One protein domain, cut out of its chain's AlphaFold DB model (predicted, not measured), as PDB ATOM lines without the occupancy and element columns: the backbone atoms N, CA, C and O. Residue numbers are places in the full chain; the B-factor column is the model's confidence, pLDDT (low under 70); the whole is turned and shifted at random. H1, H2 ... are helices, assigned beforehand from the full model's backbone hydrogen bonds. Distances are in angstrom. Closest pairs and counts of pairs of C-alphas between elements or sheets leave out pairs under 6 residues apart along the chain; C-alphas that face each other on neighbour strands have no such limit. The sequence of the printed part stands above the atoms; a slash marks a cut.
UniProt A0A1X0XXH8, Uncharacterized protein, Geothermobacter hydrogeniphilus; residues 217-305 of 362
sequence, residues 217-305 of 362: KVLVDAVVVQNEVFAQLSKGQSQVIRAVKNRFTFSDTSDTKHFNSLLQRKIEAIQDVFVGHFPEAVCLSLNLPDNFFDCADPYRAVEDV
ATOM      1  N   LYS A 217     -62.636   2.037  43.913       78.25
ATOM      2  CA  LYS A 217     -61.562   1.400  44.668       78.25
ATOM      3  C   LYS A 217     -60.252   1.320  43.886       78.25
ATOM      4  O   LYS A 217     -59.198   1.412  44.500       78.25
ATOM      5  N   VAL A 218     -60.281   1.197  42.555       80.94
ATOM      6  CA  VAL A 218     -59.047   1.129  41.746       80.94
ATOM      7  C   VAL A 218     -58.252   2.432  41.846       80.94
ATOM      8  O   VAL A 218     -57.027   2.384  41.913       80.94
ATOM      9  N   LEU A 219     -58.930   3.583  41.938       83.31
ATOM     10  CA  LEU A 219     -58.283   4.869  42.200       83.31
ATOM     11  C   LEU A 219     -57.659   4.898  43.602       83.31
ATOM     12  O   LEU A 219     -56.496   5.260  43.747       83.31
ATOM     13  N   VAL A 220     -58.427   4.504  44.623       85.56
ATOM     14  CA  VAL A 220     -57.986   4.496  46.028       85.56
ATOM     15  C   VAL A 220     -56.772   3.578  46.215       85.56
ATOM     16  O   VAL A 220     -55.744   4.014  46.734       85.56
ATOM     17  N   ASP A 221     -56.861   2.338  45.726       84.31
ATOM     18  CA  ASP A 221     -55.778   1.355  45.745       84.31
ATOM     19  C   ASP A 221     -54.535   1.902  45.016       84.31
ATOM     20  O   ASP A 221     -53.428   1.806  45.547       84.31
ATOM     21  N   ALA A 222     -54.698   2.527  43.840       85.06
ATOM     22  CA  ALA A 222     -53.588   3.110  43.086       85.06
ATOM     23  C   ALA A 222     -52.899   4.261  43.839       85.06
ATOM     24  O   ALA A 222     -51.673   4.267  43.918       85.06
ATOM     25  N   VAL A 223     -53.654   5.193  44.434       86.62
ATOM     26  CA  VAL A 223     -53.109   6.330  45.204       86.62
ATOM     27  C   VAL A 223     -52.317   5.854  46.426       86.62
ATOM     28  O   VAL A 223     -51.199   6.323  46.655       86.62
ATOM     29  N   VAL A 224     -52.857   4.902  47.197       85.56
ATOM     30  CA  VAL A 224     -52.172   4.376  48.391       85.56
ATOM     31  C   VAL A 224     -50.915   3.595  47.999       85.56
ATOM     32  O   VAL A 224     -49.840   3.865  48.536       85.56
ATOM     33  N   VAL A 225     -51.003   2.692  47.013       84.88
ATOM     34  CA  VAL A 225     -49.848   1.907  46.532       84.88
ATOM     35  C   VAL A 225     -48.769   2.807  45.922       84.88
ATOM     36  O   VAL A 225     -47.583   2.581  46.161       84.88
ATOM     37  N   GLN A 226     -49.149   3.851  45.179       84.12
ATOM     38  CA  GLN A 226     -48.214   4.841  44.646       84.12
ATOM     39  C   GLN A 226     -47.418   5.508  45.779       84.12
ATOM     40  O   GLN A 226     -46.185   5.557  45.721       84.12
ATOM     41  N   ASN A 227     -48.096   5.975  46.833       86.81
ATOM     42  CA  ASN A 227     -47.434   6.581  47.986       86.81
ATOM     43  C   ASN A 227     -46.525   5.584  48.730       86.81
ATOM     44  O   ASN A 227     -45.373   5.910  49.021       86.81
ATOM     45  N   GLU A 228     -46.984   4.354  48.986       84.25
ATOM     46  CA  GLU A 228     -46.152   3.319  49.617       84.25
ATOM     47  C   GLU A 228     -44.879   3.021  48.811       84.25
ATOM     48  O   GLU A 228     -43.792   2.905  49.386       84.25
ATOM     49  N   VAL A 229     -44.988   2.931  47.482       79.38
ATOM     50  CA  VAL A 229     -43.850   2.706  46.582       79.38
ATOM     51  C   VAL A 229     -42.859   3.870  46.660       79.38
ATOM     52  O   VAL A 229     -41.666   3.629  46.861       79.38
ATOM     53  N   PHE A 230     -43.312   5.125  46.583       80.56
ATOM     54  CA  PHE A 230     -42.408   6.278  46.686       80.56
ATOM     55  C   PHE A 230     -41.793   6.443  48.083       80.56
ATOM     56  O   PHE A 230     -40.603   6.758  48.188       80.56
ATOM     57  N   ALA A 231     -42.526   6.140  49.156       83.19
ATOM     58  CA  ALA A 231     -41.987   6.113  50.515       83.19
ATOM     59  C   ALA A 231     -40.894   5.035  50.676       83.19
ATOM     60  O   ALA A 231     -39.826   5.299  51.240       83.19
ATOM     61  N   GLN A 232     -41.107   3.832  50.127       78.19
ATOM     62  CA  GLN A 232     -40.104   2.763  50.118       78.19
ATOM     63  C   GLN A 232     -38.872   3.124  49.274       78.19
ATOM     64  O   GLN A 232     -37.744   2.917  49.732       78.19
ATOM     65  N   LEU A 233     -39.059   3.719  48.090       77.94
ATOM     66  CA  LEU A 233     -37.969   4.197  47.232       77.94
ATOM     67  C   LEU A 233     -37.134   5.281  47.931       77.94
ATOM     68  O   LEU A 233     -35.910   5.161  47.987       77.94
ATOM     69  N   SER A 234     -37.777   6.272  48.551       81.62
ATOM     70  CA  SER A 234     -37.120   7.372  49.280       81.62
ATOM     71  C   SER A 234     -36.341   6.874  50.507       81.62
ATOM     72  O   SER A 234     -35.220   7.318  50.793       81.62
ATOM     73  N   LYS A 235     -36.892   5.881  51.216       82.25
ATOM     74  CA  LYS A 235     -36.229   5.173  52.321       82.25
ATOM     75  C   LYS A 235     -35.021   4.369  51.829       82.25
ATOM     76  O   LYS A 235     -33.958   4.434  52.451       82.25
ATOM     77  N   GLY A 236     -35.147   3.670  50.700       76.25
ATOM     78  CA  GLY A 236     -34.056   2.942  50.046       76.25
ATOM     79  C   GLY A 236     -32.934   3.869  49.569       76.25
ATOM     80  O   GLY A 236     -31.769   3.640  49.888       76.25
ATOM     81  N   GLN A 237     -33.273   4.970  48.900       80.12
ATOM     82  CA  GLN A 237     -32.353   6.028  48.473       80.12
ATOM     83  C   GLN A 237     -31.584   6.615  49.663       80.12
ATOM     84  O   GLN A 237     -30.354   6.685  49.640       80.12
ATOM     85  N   SER A 238     -32.286   6.926  50.756       83.56
ATOM     86  CA  SER A 238     -31.682   7.389  52.011       83.56
ATOM     87  C   SER A 238     -30.722   6.362  52.630       83.56
ATOM     88  O   SER A 238     -29.665   6.735  53.149       83.56
ATOM     89  N   GLN A 239     -31.046   5.066  52.559       84.38
ATOM     90  CA  GLN A 239     -30.165   3.985  53.014       84.38
ATOM     91  C   GLN A 239     -28.935   3.815  52.113       84.38
ATOM     92  O   GLN A 239     -27.831   3.682  52.641       84.38
ATOM     93  N   VAL A 240     -29.082   3.879  50.785       80.81
ATOM     94  CA  VAL A 240     -27.959   3.803  49.831       80.81
ATOM     95  C   VAL A 240     -27.012   4.988  50.014       80.81
ATOM     96  O   VAL A 240     -25.809   4.783  50.164       80.81
ATOM     97  N   ILE A 241     -27.531   6.216  50.109       80.56
ATOM     98  CA  ILE A 241     -26.724   7.422  50.359       80.56
ATOM     99  C   ILE A 241     -25.972   7.313  51.695       80.56
ATOM    100  O   ILE A 241     -24.794   7.668  51.773       80.56
ATOM    101  N   ARG A 242     -26.612   6.780  52.747       83.75
ATOM    102  CA  ARG A 242     -25.953   6.505  54.036       83.75
ATOM    103  C   ARG A 242     -24.883   5.415  53.911       83.75
ATOM    104  O   ARG A 242     -23.810   5.560  54.484       83.75
ATOM    105  N   ALA A 243     -25.135   4.348  53.154       81.50
ATOM    106  CA  ALA A 243     -24.178   3.263  52.948       81.50
ATOM    107  C   ALA A 243     -22.938   3.715  52.157       81.50
ATOM    108  O   ALA A 243     -21.828   3.338  52.527       81.50
ATOM    109  N   VAL A 244     -23.109   4.559  51.132       77.19
ATOM    110  CA  VAL A 244     -22.001   5.180  50.380       77.19
ATOM    111  C   VAL A 244     -21.150   6.047  51.315       77.19
ATOM    112  O   VAL A 244     -19.955   5.790  51.455       77.19
ATOM    113  N   LYS A 245     -21.769   6.988  52.042       77.94
ATOM    114  CA  LYS A 245     -21.076   7.860  53.011       77.94
ATOM    115  C   LYS A 245     -20.357   7.091  54.127       77.94
ATOM    116  O   LYS A 245     -19.306   7.523  54.581       77.94
ATOM    117  N   ASN A 246     -20.904   5.956  54.569       80.56
ATOM    118  CA  ASN A 246     -20.335   5.177  55.671       80.56
ATOM    119  C   ASN A 246     -19.268   4.157  55.234       80.56
ATOM    120  O   ASN A 246     -18.474   3.736  56.072       80.56
ATOM    121  N   ARG A 247     -19.257   3.707  53.967       70.75
ATOM    122  CA  ARG A 247     -18.270   2.727  53.465       70.75
ATOM    123  C   ARG A 247     -17.072   3.361  52.770       70.75
ATOM    124  O   ARG A 247     -15.992   2.779  52.813       70.75
ATOM    125  N   PHE A 248     -17.240   4.525  52.150       61.78
ATOM    126  CA  PHE A 248     -16.156   5.226  51.470       61.78
ATOM    127  C   PHE A 248     -15.658   6.378  52.345       61.78
ATOM    128  O   PHE A 248     -16.247   7.453  52.376       61.78
ATOM    129  N   THR A 249     -14.531   6.172  53.031       54.91
ATOM    130  CA  THR A 249     -13.847   7.204  53.843       54.91
ATOM    131  C   THR A 249     -13.370   8.413  53.031       54.91
ATOM    132  O   THR A 249     -13.044   9.449  53.603       54.91
ATOM    133  N   PHE A 250     -13.379   8.292  51.703       50.62
ATOM    134  CA  PHE A 250     -13.170   9.361  50.733       50.62
ATOM    135  C   PHE A 250     -14.388   9.495  49.801       50.62
ATOM    136  O   PHE A 250     -14.219   9.564  48.588       50.62
ATOM    137  N   SER A 251     -15.617   9.476  50.337       56.03
ATOM    138  CA  SER A 251     -16.830   9.683  49.535       56.03
ATOM    139  C   SER A 251     -16.846  11.102  48.958       56.03
ATOM    140  O   SER A 251     -17.314  12.045  49.608       56.03
ATOM    141  N   ASP A 252     -16.322  11.272  47.745       65.44
ATOM    142  CA  ASP A 252     -16.404  12.549  47.053       65.44
ATOM    143  C   ASP A 252     -17.881  12.893  46.780       65.44
ATOM    144  O   ASP A 252     -18.778  12.048  46.655       65.44
ATOM    145  N   THR A 253     -18.150  14.191  46.711       74.25
ATOM    146  CA  THR A 253     -19.470  14.722  46.387       74.25
ATOM    147  C   THR A 253     -19.925  14.299  44.989       74.25
ATOM    148  O   THR A 253     -21.131  14.264  44.746       74.25
ATOM    149  N   SER A 254     -18.992  13.942  44.097       77.69
ATOM    150  CA  SER A 254     -19.249  13.346  42.782       77.69
ATOM    151  C   SER A 254     -19.973  11.997  42.880       77.69
ATOM    152  O   SER A 254     -21.086  11.889  42.367       77.69
ATOM    153  N   ASP A 255     -19.428  11.013  43.603       75.38
ATOM    154  CA  ASP A 255     -20.034   9.684  43.785       75.38
ATOM    155  C   ASP A 255     -21.432   9.781  44.397       75.38
ATOM    156  O   ASP A 255     -22.391   9.181  43.906       75.38
ATOM    157  N   THR A 256     -21.581  10.594  45.448       76.31
ATOM    158  CA  THR A 256     -22.883  10.773  46.111       76.31
ATOM    159  C   THR A 256     -23.913  11.389  45.157       76.31
ATOM    160  O   THR A 256     -25.070  10.970  45.158       76.31
ATOM    161  N   LYS A 257     -23.510  12.343  44.301       80.94
ATOM    162  CA  LYS A 257     -24.374  12.910  43.250       80.94
ATOM    163  C   LYS A 257     -24.693  11.892  42.152       80.94
ATOM    164  O   LYS A 257     -25.832  11.858  41.701       80.94
ATOM    165  N   HIS A 258     -23.728  11.066  41.747       81.50
ATOM    166  CA  HIS A 258     -23.897  10.053  40.704       81.50
ATOM    167  C   HIS A 258     -24.870   8.944  41.128       81.50
ATOM    168  O   HIS A 258     -25.813   8.639  40.402       81.50
ATOM    169  N   PHE A 259     -24.718   8.394  42.337       78.25
ATOM    170  CA  PHE A 259     -25.696   7.445  42.872       78.25
ATOM    171  C   PHE A 259     -27.071   8.090  43.071       78.25
ATOM    172  O   PHE A 259     -28.080   7.443  42.797       78.25
ATOM    173  N   ASN A 260     -27.132   9.363  43.482       82.25
ATOM    174  CA  ASN A 260     -28.411  10.056  43.609       82.25
ATOM    175  C   ASN A 260     -29.109  10.244  42.251       82.25
ATOM    176  O   ASN A 260     -30.296   9.962  42.160       82.25
ATOM    177  N   SER A 261     -28.400  10.642  41.186       86.19
ATOM    178  CA  SER A 261     -29.010  10.808  39.856       86.19
ATOM    179  C   SER A 261     -29.405   9.477  39.202       86.19
ATOM    180  O   SER A 261     -30.431   9.414  38.529       86.19
ATOM    181  N   LEU A 262     -28.659   8.392  39.446       80.94
ATOM    182  CA  LEU A 262     -29.043   7.045  39.005       80.94
ATOM    183  C   LEU A 262     -30.296   6.508  39.714       80.94
ATOM    184  O   LEU A 262     -31.067   5.770  39.100       80.94
ATOM    185  N   LEU A 263     -30.495   6.847  40.991       81.12
ATOM    186  CA  LEU A 263     -31.705   6.489  41.736       81.12
ATOM    187  C   LEU A 263     -32.883   7.377  41.333       81.12
ATOM    188  O   LEU A 263     -33.940   6.851  41.003       81.12
ATOM    189  N   GLN A 264     -32.670   8.690  41.262       85.12
ATOM    190  CA  GLN A 264     -33.655   9.674  40.814       85.12
ATOM    191  C   GLN A 264     -34.241   9.299  39.444       85.12
ATOM    192  O   GLN A 264     -35.451   9.160  39.320       85.12
ATOM    193  N   ARG A 265     -33.393   8.964  38.461       85.06
ATOM    194  CA  ARG A 265     -33.837   8.525  37.126       85.06
ATOM    195  C   ARG A 265     -34.666   7.231  37.129       85.06
ATOM    196  O   ARG A 265     -35.427   6.987  36.197       85.06
ATOM    197  N   LYS A 266     -34.522   6.375  38.148       79.81
ATOM    198  CA  LYS A 266     -35.377   5.188  38.328       79.81
ATOM    199  C   LYS A 266     -36.695   5.512  39.028       79.81
ATOM    200  O   LYS A 266     -37.684   4.854  38.736       79.81
ATOM    201  N   ILE A 267     -36.703   6.494  39.928       79.19
ATOM    202  CA  ILE A 267     -37.917   7.010  40.571       79.19
ATOM    203  C   ILE A 267     -38.789   7.705  39.514       79.19
ATOM    204  O   ILE A 267     -39.963   7.377  39.397       79.19
ATOM    205  N   GLU A 268     -38.186   8.547  38.671       84.31
ATOM    206  CA  GLU A 268     -38.820   9.190  37.508       84.31
ATOM    207  C   GLU A 268     -39.425   8.154  36.550       84.31
ATOM    208  O   GLU A 268     -40.618   8.195  36.282       84.31
ATOM    209  N   ALA A 269     -38.662   7.133  36.141       80.00
ATOM    210  CA  ALA A 269     -39.177   6.076  35.262       80.00
ATOM    211  C   ALA A 269     -40.306   5.219  35.881       80.00
ATOM    212  O   ALA A 269     -41.043   4.563  35.149       80.00
ATOM    213  N   ILE A 270     -40.447   5.190  37.213       78.12
ATOM    214  CA  ILE A 270     -41.598   4.575  37.898       78.12
ATOM    215  C   ILE A 270     -42.780   5.554  37.920       78.12
ATOM    216  O   ILE A 270     -43.916   5.145  37.690       78.12
ATOM    217  N   GLN A 271     -42.522   6.846  38.134       79.69
ATOM    218  CA  GLN A 271     -43.528   7.904  38.070       79.69
ATOM    219  C   GLN A 271     -44.160   8.015  36.677       79.69
ATOM    220  O   GLN A 271     -45.382   8.080  36.590       79.69
ATOM    221  N   ASP A 272     -43.371   7.923  35.604       80.19
ATOM    222  CA  ASP A 272     -43.858   7.891  34.217       80.19
ATOM    223  C   ASP A 272     -44.847   6.731  33.978       80.19
ATOM    224  O   ASP A 272     -45.852   6.891  33.284       80.19
ATOM    225  N   VAL A 273     -44.604   5.565  34.592       81.44
ATOM    226  CA  VAL A 273     -45.494   4.392  34.511       81.44
ATOM    227  C   VAL A 273     -46.793   4.620  35.290       81.44
ATOM    228  O   VAL A 273     -47.861   4.265  34.794       81.44
ATOM    229  N   PHE A 274     -46.741   5.250  36.470       77.12
ATOM    230  CA  PHE A 274     -47.957   5.647  37.194       77.12
ATOM    231  C   PHE A 274     -48.759   6.710  36.427       77.12
ATOM    232  O   PHE A 274     -49.969   6.565  36.298       77.12
ATOM    233  N   VAL A 275     -48.106   7.723  35.843       82.25
ATOM    234  CA  VAL A 275     -48.759   8.750  35.007       82.25
ATOM    235  C   VAL A 275     -49.399   8.134  33.759       82.25
ATOM    236  O   VAL A 275     -50.498   8.529  33.380       82.25
ATOM    237  N   GLY A 276     -48.750   7.149  33.133       77.50
ATOM    238  CA  GLY A 276     -49.259   6.481  31.930       77.50
ATOM    239  C   GLY A 276     -50.422   5.505  32.153       77.50
ATOM    240  O   GLY A 276     -51.094   5.154  31.184       77.50
ATOM    241  N   HIS A 277     -50.666   5.058  33.392       79.38
ATOM    242  CA  HIS A 277     -51.717   4.079  33.717       79.38
ATOM    243  C   HIS A 277     -52.802   4.590  34.673       79.38
ATOM    244  O   HIS A 277     -53.926   4.098  34.605       79.38
ATOM    245  N   PHE A 278     -52.476   5.542  35.548       80.88
ATOM    246  CA  PHE A 278     -53.371   6.104  36.563       80.88
ATOM    247  C   PHE A 278     -53.139   7.625  36.723       80.88
ATOM    248  O   PHE A 278     -52.817   8.085  37.826       80.88
ATOM    249  N   PRO A 279     -53.250   8.437  35.651       81.88
ATOM    250  CA  PRO A 279     -53.019   9.884  35.728       81.88
ATOM    251  C   PRO A 279     -53.926  10.577  36.758       81.88
ATOM    252  O   PRO A 279     -53.518  11.561  37.374       81.88
ATOM    253  N   GLU A 280     -55.118  10.033  37.011       84.19
ATOM    254  CA  GLU A 280     -56.058  10.474  38.041       84.19
ATOM    255  C   GLU A 280     -55.489  10.282  39.454       84.19
ATOM    256  O   GLU A 280     -55.566  11.189  40.285       84.19
ATOM    257  N   ALA A 281     -54.877   9.119  39.716       85.75
ATOM    258  CA  ALA A 281     -54.239   8.805  40.992       85.75
ATOM    259  C   ALA A 281     -53.024   9.709  41.232       85.75
ATOM    260  O   ALA A 281     -52.869  10.264  42.321       85.75
ATOM    261  N   VAL A 282     -52.212   9.930  40.191       84.31
ATOM    262  CA  VAL A 282     -51.070  10.844  40.279       84.31
ATOM    263  C   VAL A 282     -51.550  12.273  40.543       84.31
ATOM    264  O   VAL A 282     -51.046  12.905  41.471       84.31
ATOM    265  N   CYS A 283     -52.559  12.767  39.818       86.06
ATOM    266  CA  CYS A 283     -53.104  14.110  40.032       86.06
ATOM    267  C   CYS A 283     -53.638  14.294  41.462       86.06
ATOM    268  O   CYS A 283     -53.308  15.284  42.117       86.06
ATOM    269  N   LEU A 284     -54.385  13.315  41.990       89.12
ATOM    270  CA  LEU A 284     -54.837  13.342  43.382       89.12
ATOM    271  C   LEU A 284     -53.652  13.348  44.353       89.12
ATOM    272  O   LEU A 284     -53.574  14.233  45.201       89.12
ATOM    273  N   SER A 285     -52.689  12.435  44.191       88.19
ATOM    274  CA  SER A 285     -51.515  12.340  45.073       88.19
ATOM    275  C   SER A 285     -50.699  13.638  45.152       88.19
ATOM    276  O   SER A 285     -50.219  13.985  46.224       88.19
ATOM    277  N   LEU A 286     -50.604  14.393  44.049       86.31
ATOM    278  CA  LEU A 286     -49.894  15.676  43.971       86.31
ATOM    279  C   LEU A 286     -50.661  16.855  44.598       86.31
ATOM    280  O   LEU A 286     -50.088  17.931  44.762       86.31
ATOM    281  N   ASN A 287     -51.942  16.675  44.931       86.94
ATOM    282  CA  ASN A 287     -52.765  17.664  45.636       86.94
ATOM    283  C   ASN A 287     -53.028  17.286  47.113       86.94
ATOM    284  O   ASN A 287     -53.651  18.067  47.834       86.94
ATOM    285  N   LEU A 288     -52.557  16.121  47.580       88.94
ATOM    286  CA  LEU A 288     -52.621  15.716  48.989       88.94
ATOM    287  C   LEU A 288     -51.450  16.319  49.799       88.94
ATOM    288  O   LEU A 288     -50.357  16.487  49.260       88.94
ATOM    289  N   PRO A 289     -51.633  16.627  51.100       88.44
ATOM    290  CA  PRO A 289     -50.530  17.003  51.991       88.44
ATOM    291  C   PRO A 289     -49.482  15.891  52.168       88.44
ATOM    292  O   PRO A 289     -49.844  14.719  52.259       88.44
ATOM    293  N   ASP A 290     -48.206  16.255  52.350       83.25
ATOM    294  CA  ASP A 290     -47.091  15.305  52.556       83.25
ATOM    295  C   ASP A 290     -47.345  14.283  53.684       83.25
ATOM    296  O   ASP A 290     -46.910  13.136  53.611       83.25
ATOM    297  N   ASN A 291     -48.057  14.699  54.738       88.38
ATOM    298  CA  ASN A 291     -48.371  13.899  55.925       88.38
ATOM    299  C   ASN A 291     -49.755  13.220  55.872       88.38
ATOM    300  O   ASN A 291     -50.229  12.694  56.878       88.38
ATOM    301  N   PHE A 292     -50.444  13.251  54.728       90.69
ATOM    302  CA  PHE A 292     -51.806  12.722  54.593       90.69
ATOM    303  C   PHE A 292     -51.898  11.219  54.905       90.69
ATOM    304  O   PHE A 292     -52.854  10.751  55.525       90.69
ATOM    305  N   PHE A 293     -50.867  10.468  54.518       90.62
ATOM    306  CA  PHE A 293     -50.789   9.018  54.692       90.62
ATOM    307  C   PHE A 293     -50.272   8.580  56.078       90.62
ATOM    308  O   PHE A 293     -50.184   7.381  56.327       90.62
ATOM    309  N   ASP A 294     -49.997   9.512  57.002       90.56
ATOM    310  CA  ASP A 294     -49.637   9.205  58.402       90.56
ATOM    311  C   ASP A 294     -50.865   8.816  59.268       90.56
ATOM    312  O   ASP A 294     -50.784   8.719  60.496       90.56
ATOM    313  N   CYS A 295     -52.031   8.615  58.645       91.06
ATOM    314  CA  CYS A 295     -53.278   8.225  59.298       91.06
ATOM    315  C   CYS A 295     -53.434   6.695  59.437       91.06
ATOM    316  O   CYS A 295     -52.753   5.903  58.790       91.06
ATOM    317  N   ALA A 296     -54.355   6.260  60.305       89.50
ATOM    318  CA  ALA A 296     -54.555   4.838  60.616       89.50
ATOM    319  C   ALA A 296     -55.295   4.034  59.523       89.50
ATOM    320  O   ALA A 296     -55.257   2.806  59.552       89.50
ATOM    321  N   ASP A 297     -55.975   4.712  58.594       93.69
ATOM    322  CA  ASP A 297     -56.707   4.115  57.469       93.69
ATOM    323  C   ASP A 297     -56.576   5.030  56.233       93.69
ATOM    324  O   ASP A 297     -57.434   5.887  55.992       93.69
ATOM    325  N   PRO A 298     -55.476   4.906  55.462       88.44
ATOM    326  CA  PRO A 298     -55.235   5.758  54.301       88.44
ATOM    327  C   PRO A 298     -56.197   5.471  53.142       88.44
ATOM    328  O   PRO A 298     -56.470   6.372  52.356       88.44
ATOM    329  N   TYR A 299     -56.742   4.253  53.042       88.06
ATOM    330  CA  TYR A 299     -57.707   3.895  51.998       88.06
ATOM    331  C   TYR A 299     -58.991   4.702  52.169       88.06
ATOM    332  O   TYR A 299     -59.409   5.412  51.254       88.06
ATOM    333  N   ARG A 300     -59.562   4.671  53.377       89.44
ATOM    334  CA  ARG A 300     -60.740   5.471  53.698       89.44
ATOM    335  C   ARG A 300     -60.461   6.970  53.617       89.44
ATOM    336  O   ARG A 300     -61.302   7.705  53.118       89.44
ATOM    337  N   ALA A 301     -59.287   7.430  54.058       89.88
ATOM    338  CA  ALA A 301     -58.934   8.845  53.955       89.88
ATOM    339  C   ALA A 301     -58.931   9.331  52.492       89.88
ATOM    340  O   ALA A 301     -59.494  10.386  52.200       89.88
ATOM    341  N   VAL A 302     -58.350   8.561  51.560       88.94
ATOM    342  CA  VAL A 302     -58.402   8.881  50.122       88.94
ATOM    343  C   VAL A 302     -59.846   8.854  49.604       88.94
ATOM    344  O   VAL A 302     -60.230   9.773  48.887       88.94
ATOM    345  N   GLU A 303     -60.665   7.868  49.985       88.75
ATOM    346  CA  GLU A 303     -62.087   7.801  49.603       88.75
ATOM    347  C   GLU A 303     -62.881   9.033  50.087       88.75
ATOM    348  O   GLU A 303     -63.562   9.681  49.288       88.75
ATOM    349  N   ASP A 304     -62.722   9.422  51.357       88.94
ATOM    350  CA  ASP A 304     -63.332  10.620  51.946       88.94
ATOM    351  C   ASP A 304     -62.874  11.906  51.212       88.94
ATOM    352  O   ASP A 304     -63.682  12.812  50.989       88.94
ATOM    353  N   VAL A 305     -61.614  11.992  50.752       90.44
ATOM    354  CA  VAL A 305     -61.122  13.126  49.937       90.44
ATOM    355  C   VAL A 305     -61.673  13.113  48.508       90.44
ATOM    356  O   VAL A 305     -62.014  14.176  47.988       90.44
TER     357      VAL A 305
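This is residues 217 to 305 of the 362 residues of an uncharacterized protein of Geothermobacter hydrogeniphilus (UniProt A0A1X0XXH8). This is a long helical hairpin, H1 and H2 side by side, with a small head at one end, where the short helices H3 and H4 pack on the first part of H1. At the other end the turn of the hairpin sticks out, with residues 246 to 251 standing free. The printed part has 89 residues with four named helices, H1, H2, H3, H4 in chain order, and no named strand; the class is all helix. The whole is loose, with a radius of gyration of the C-alphas of 16.0 A, and elongated, spanning 50 by 29 by 17 A.

Find C-alpha 217 at (-61.562, 1.400, 44.668); from there H1, residues 217 to 247, runs 44.2 A to C-alpha 247 at (-18.270, 2.727, 53.465). H2, residues 253 to 277, is 36.2 A long. H3 follows at residues 279 to 285, 9.8 A, and H4 at residues 298 to 305, 10.4 A, ending at C-alpha 305 at (-61.122, 13.126, 49.937).

Start at H1, the hub, which touches the three other helices. H1 and H2 form a helical hairpin, opposite ways at a shallow tilt of 10 degrees; their closest C-alphas, of Ile 241 and Thr 256, are 6.6 A apart. With residues 219 to 227 alone H1 touches H3, at a steep tilt of 66 degrees; look at the C-alphas of Val 223 and Ala 281, the closest, 5.0 A apart. With residues 220 to 224 alone it touches H4, at a steep tilt of 53 degrees, the closest C-alphas being those of Val 220 and Tyr 299, 6.0 A apart. H2 and H3 touch only at the corner, and only just, with 3 pairs of C-alphas within 8 A, the closest being those of Val 275 and Val 282 at 6.1 A. H4 is apart from H2 and H3. In H1, H3 and H4 every O i to N i+4 pair is within hydrogen-bond range; in H2, 19 of 21 are.

The C-alphas of Phe 250 and Asp 304, the two farthest apart, are 50.2 A from each other. The printed part has no cut. The links H1 to H2 and H2 to H3 are tight; H3 to H4, residues 286 to 297, is long. The mean pLDDT of the printed part is 81.8, and residues 248 to 252 are under 70.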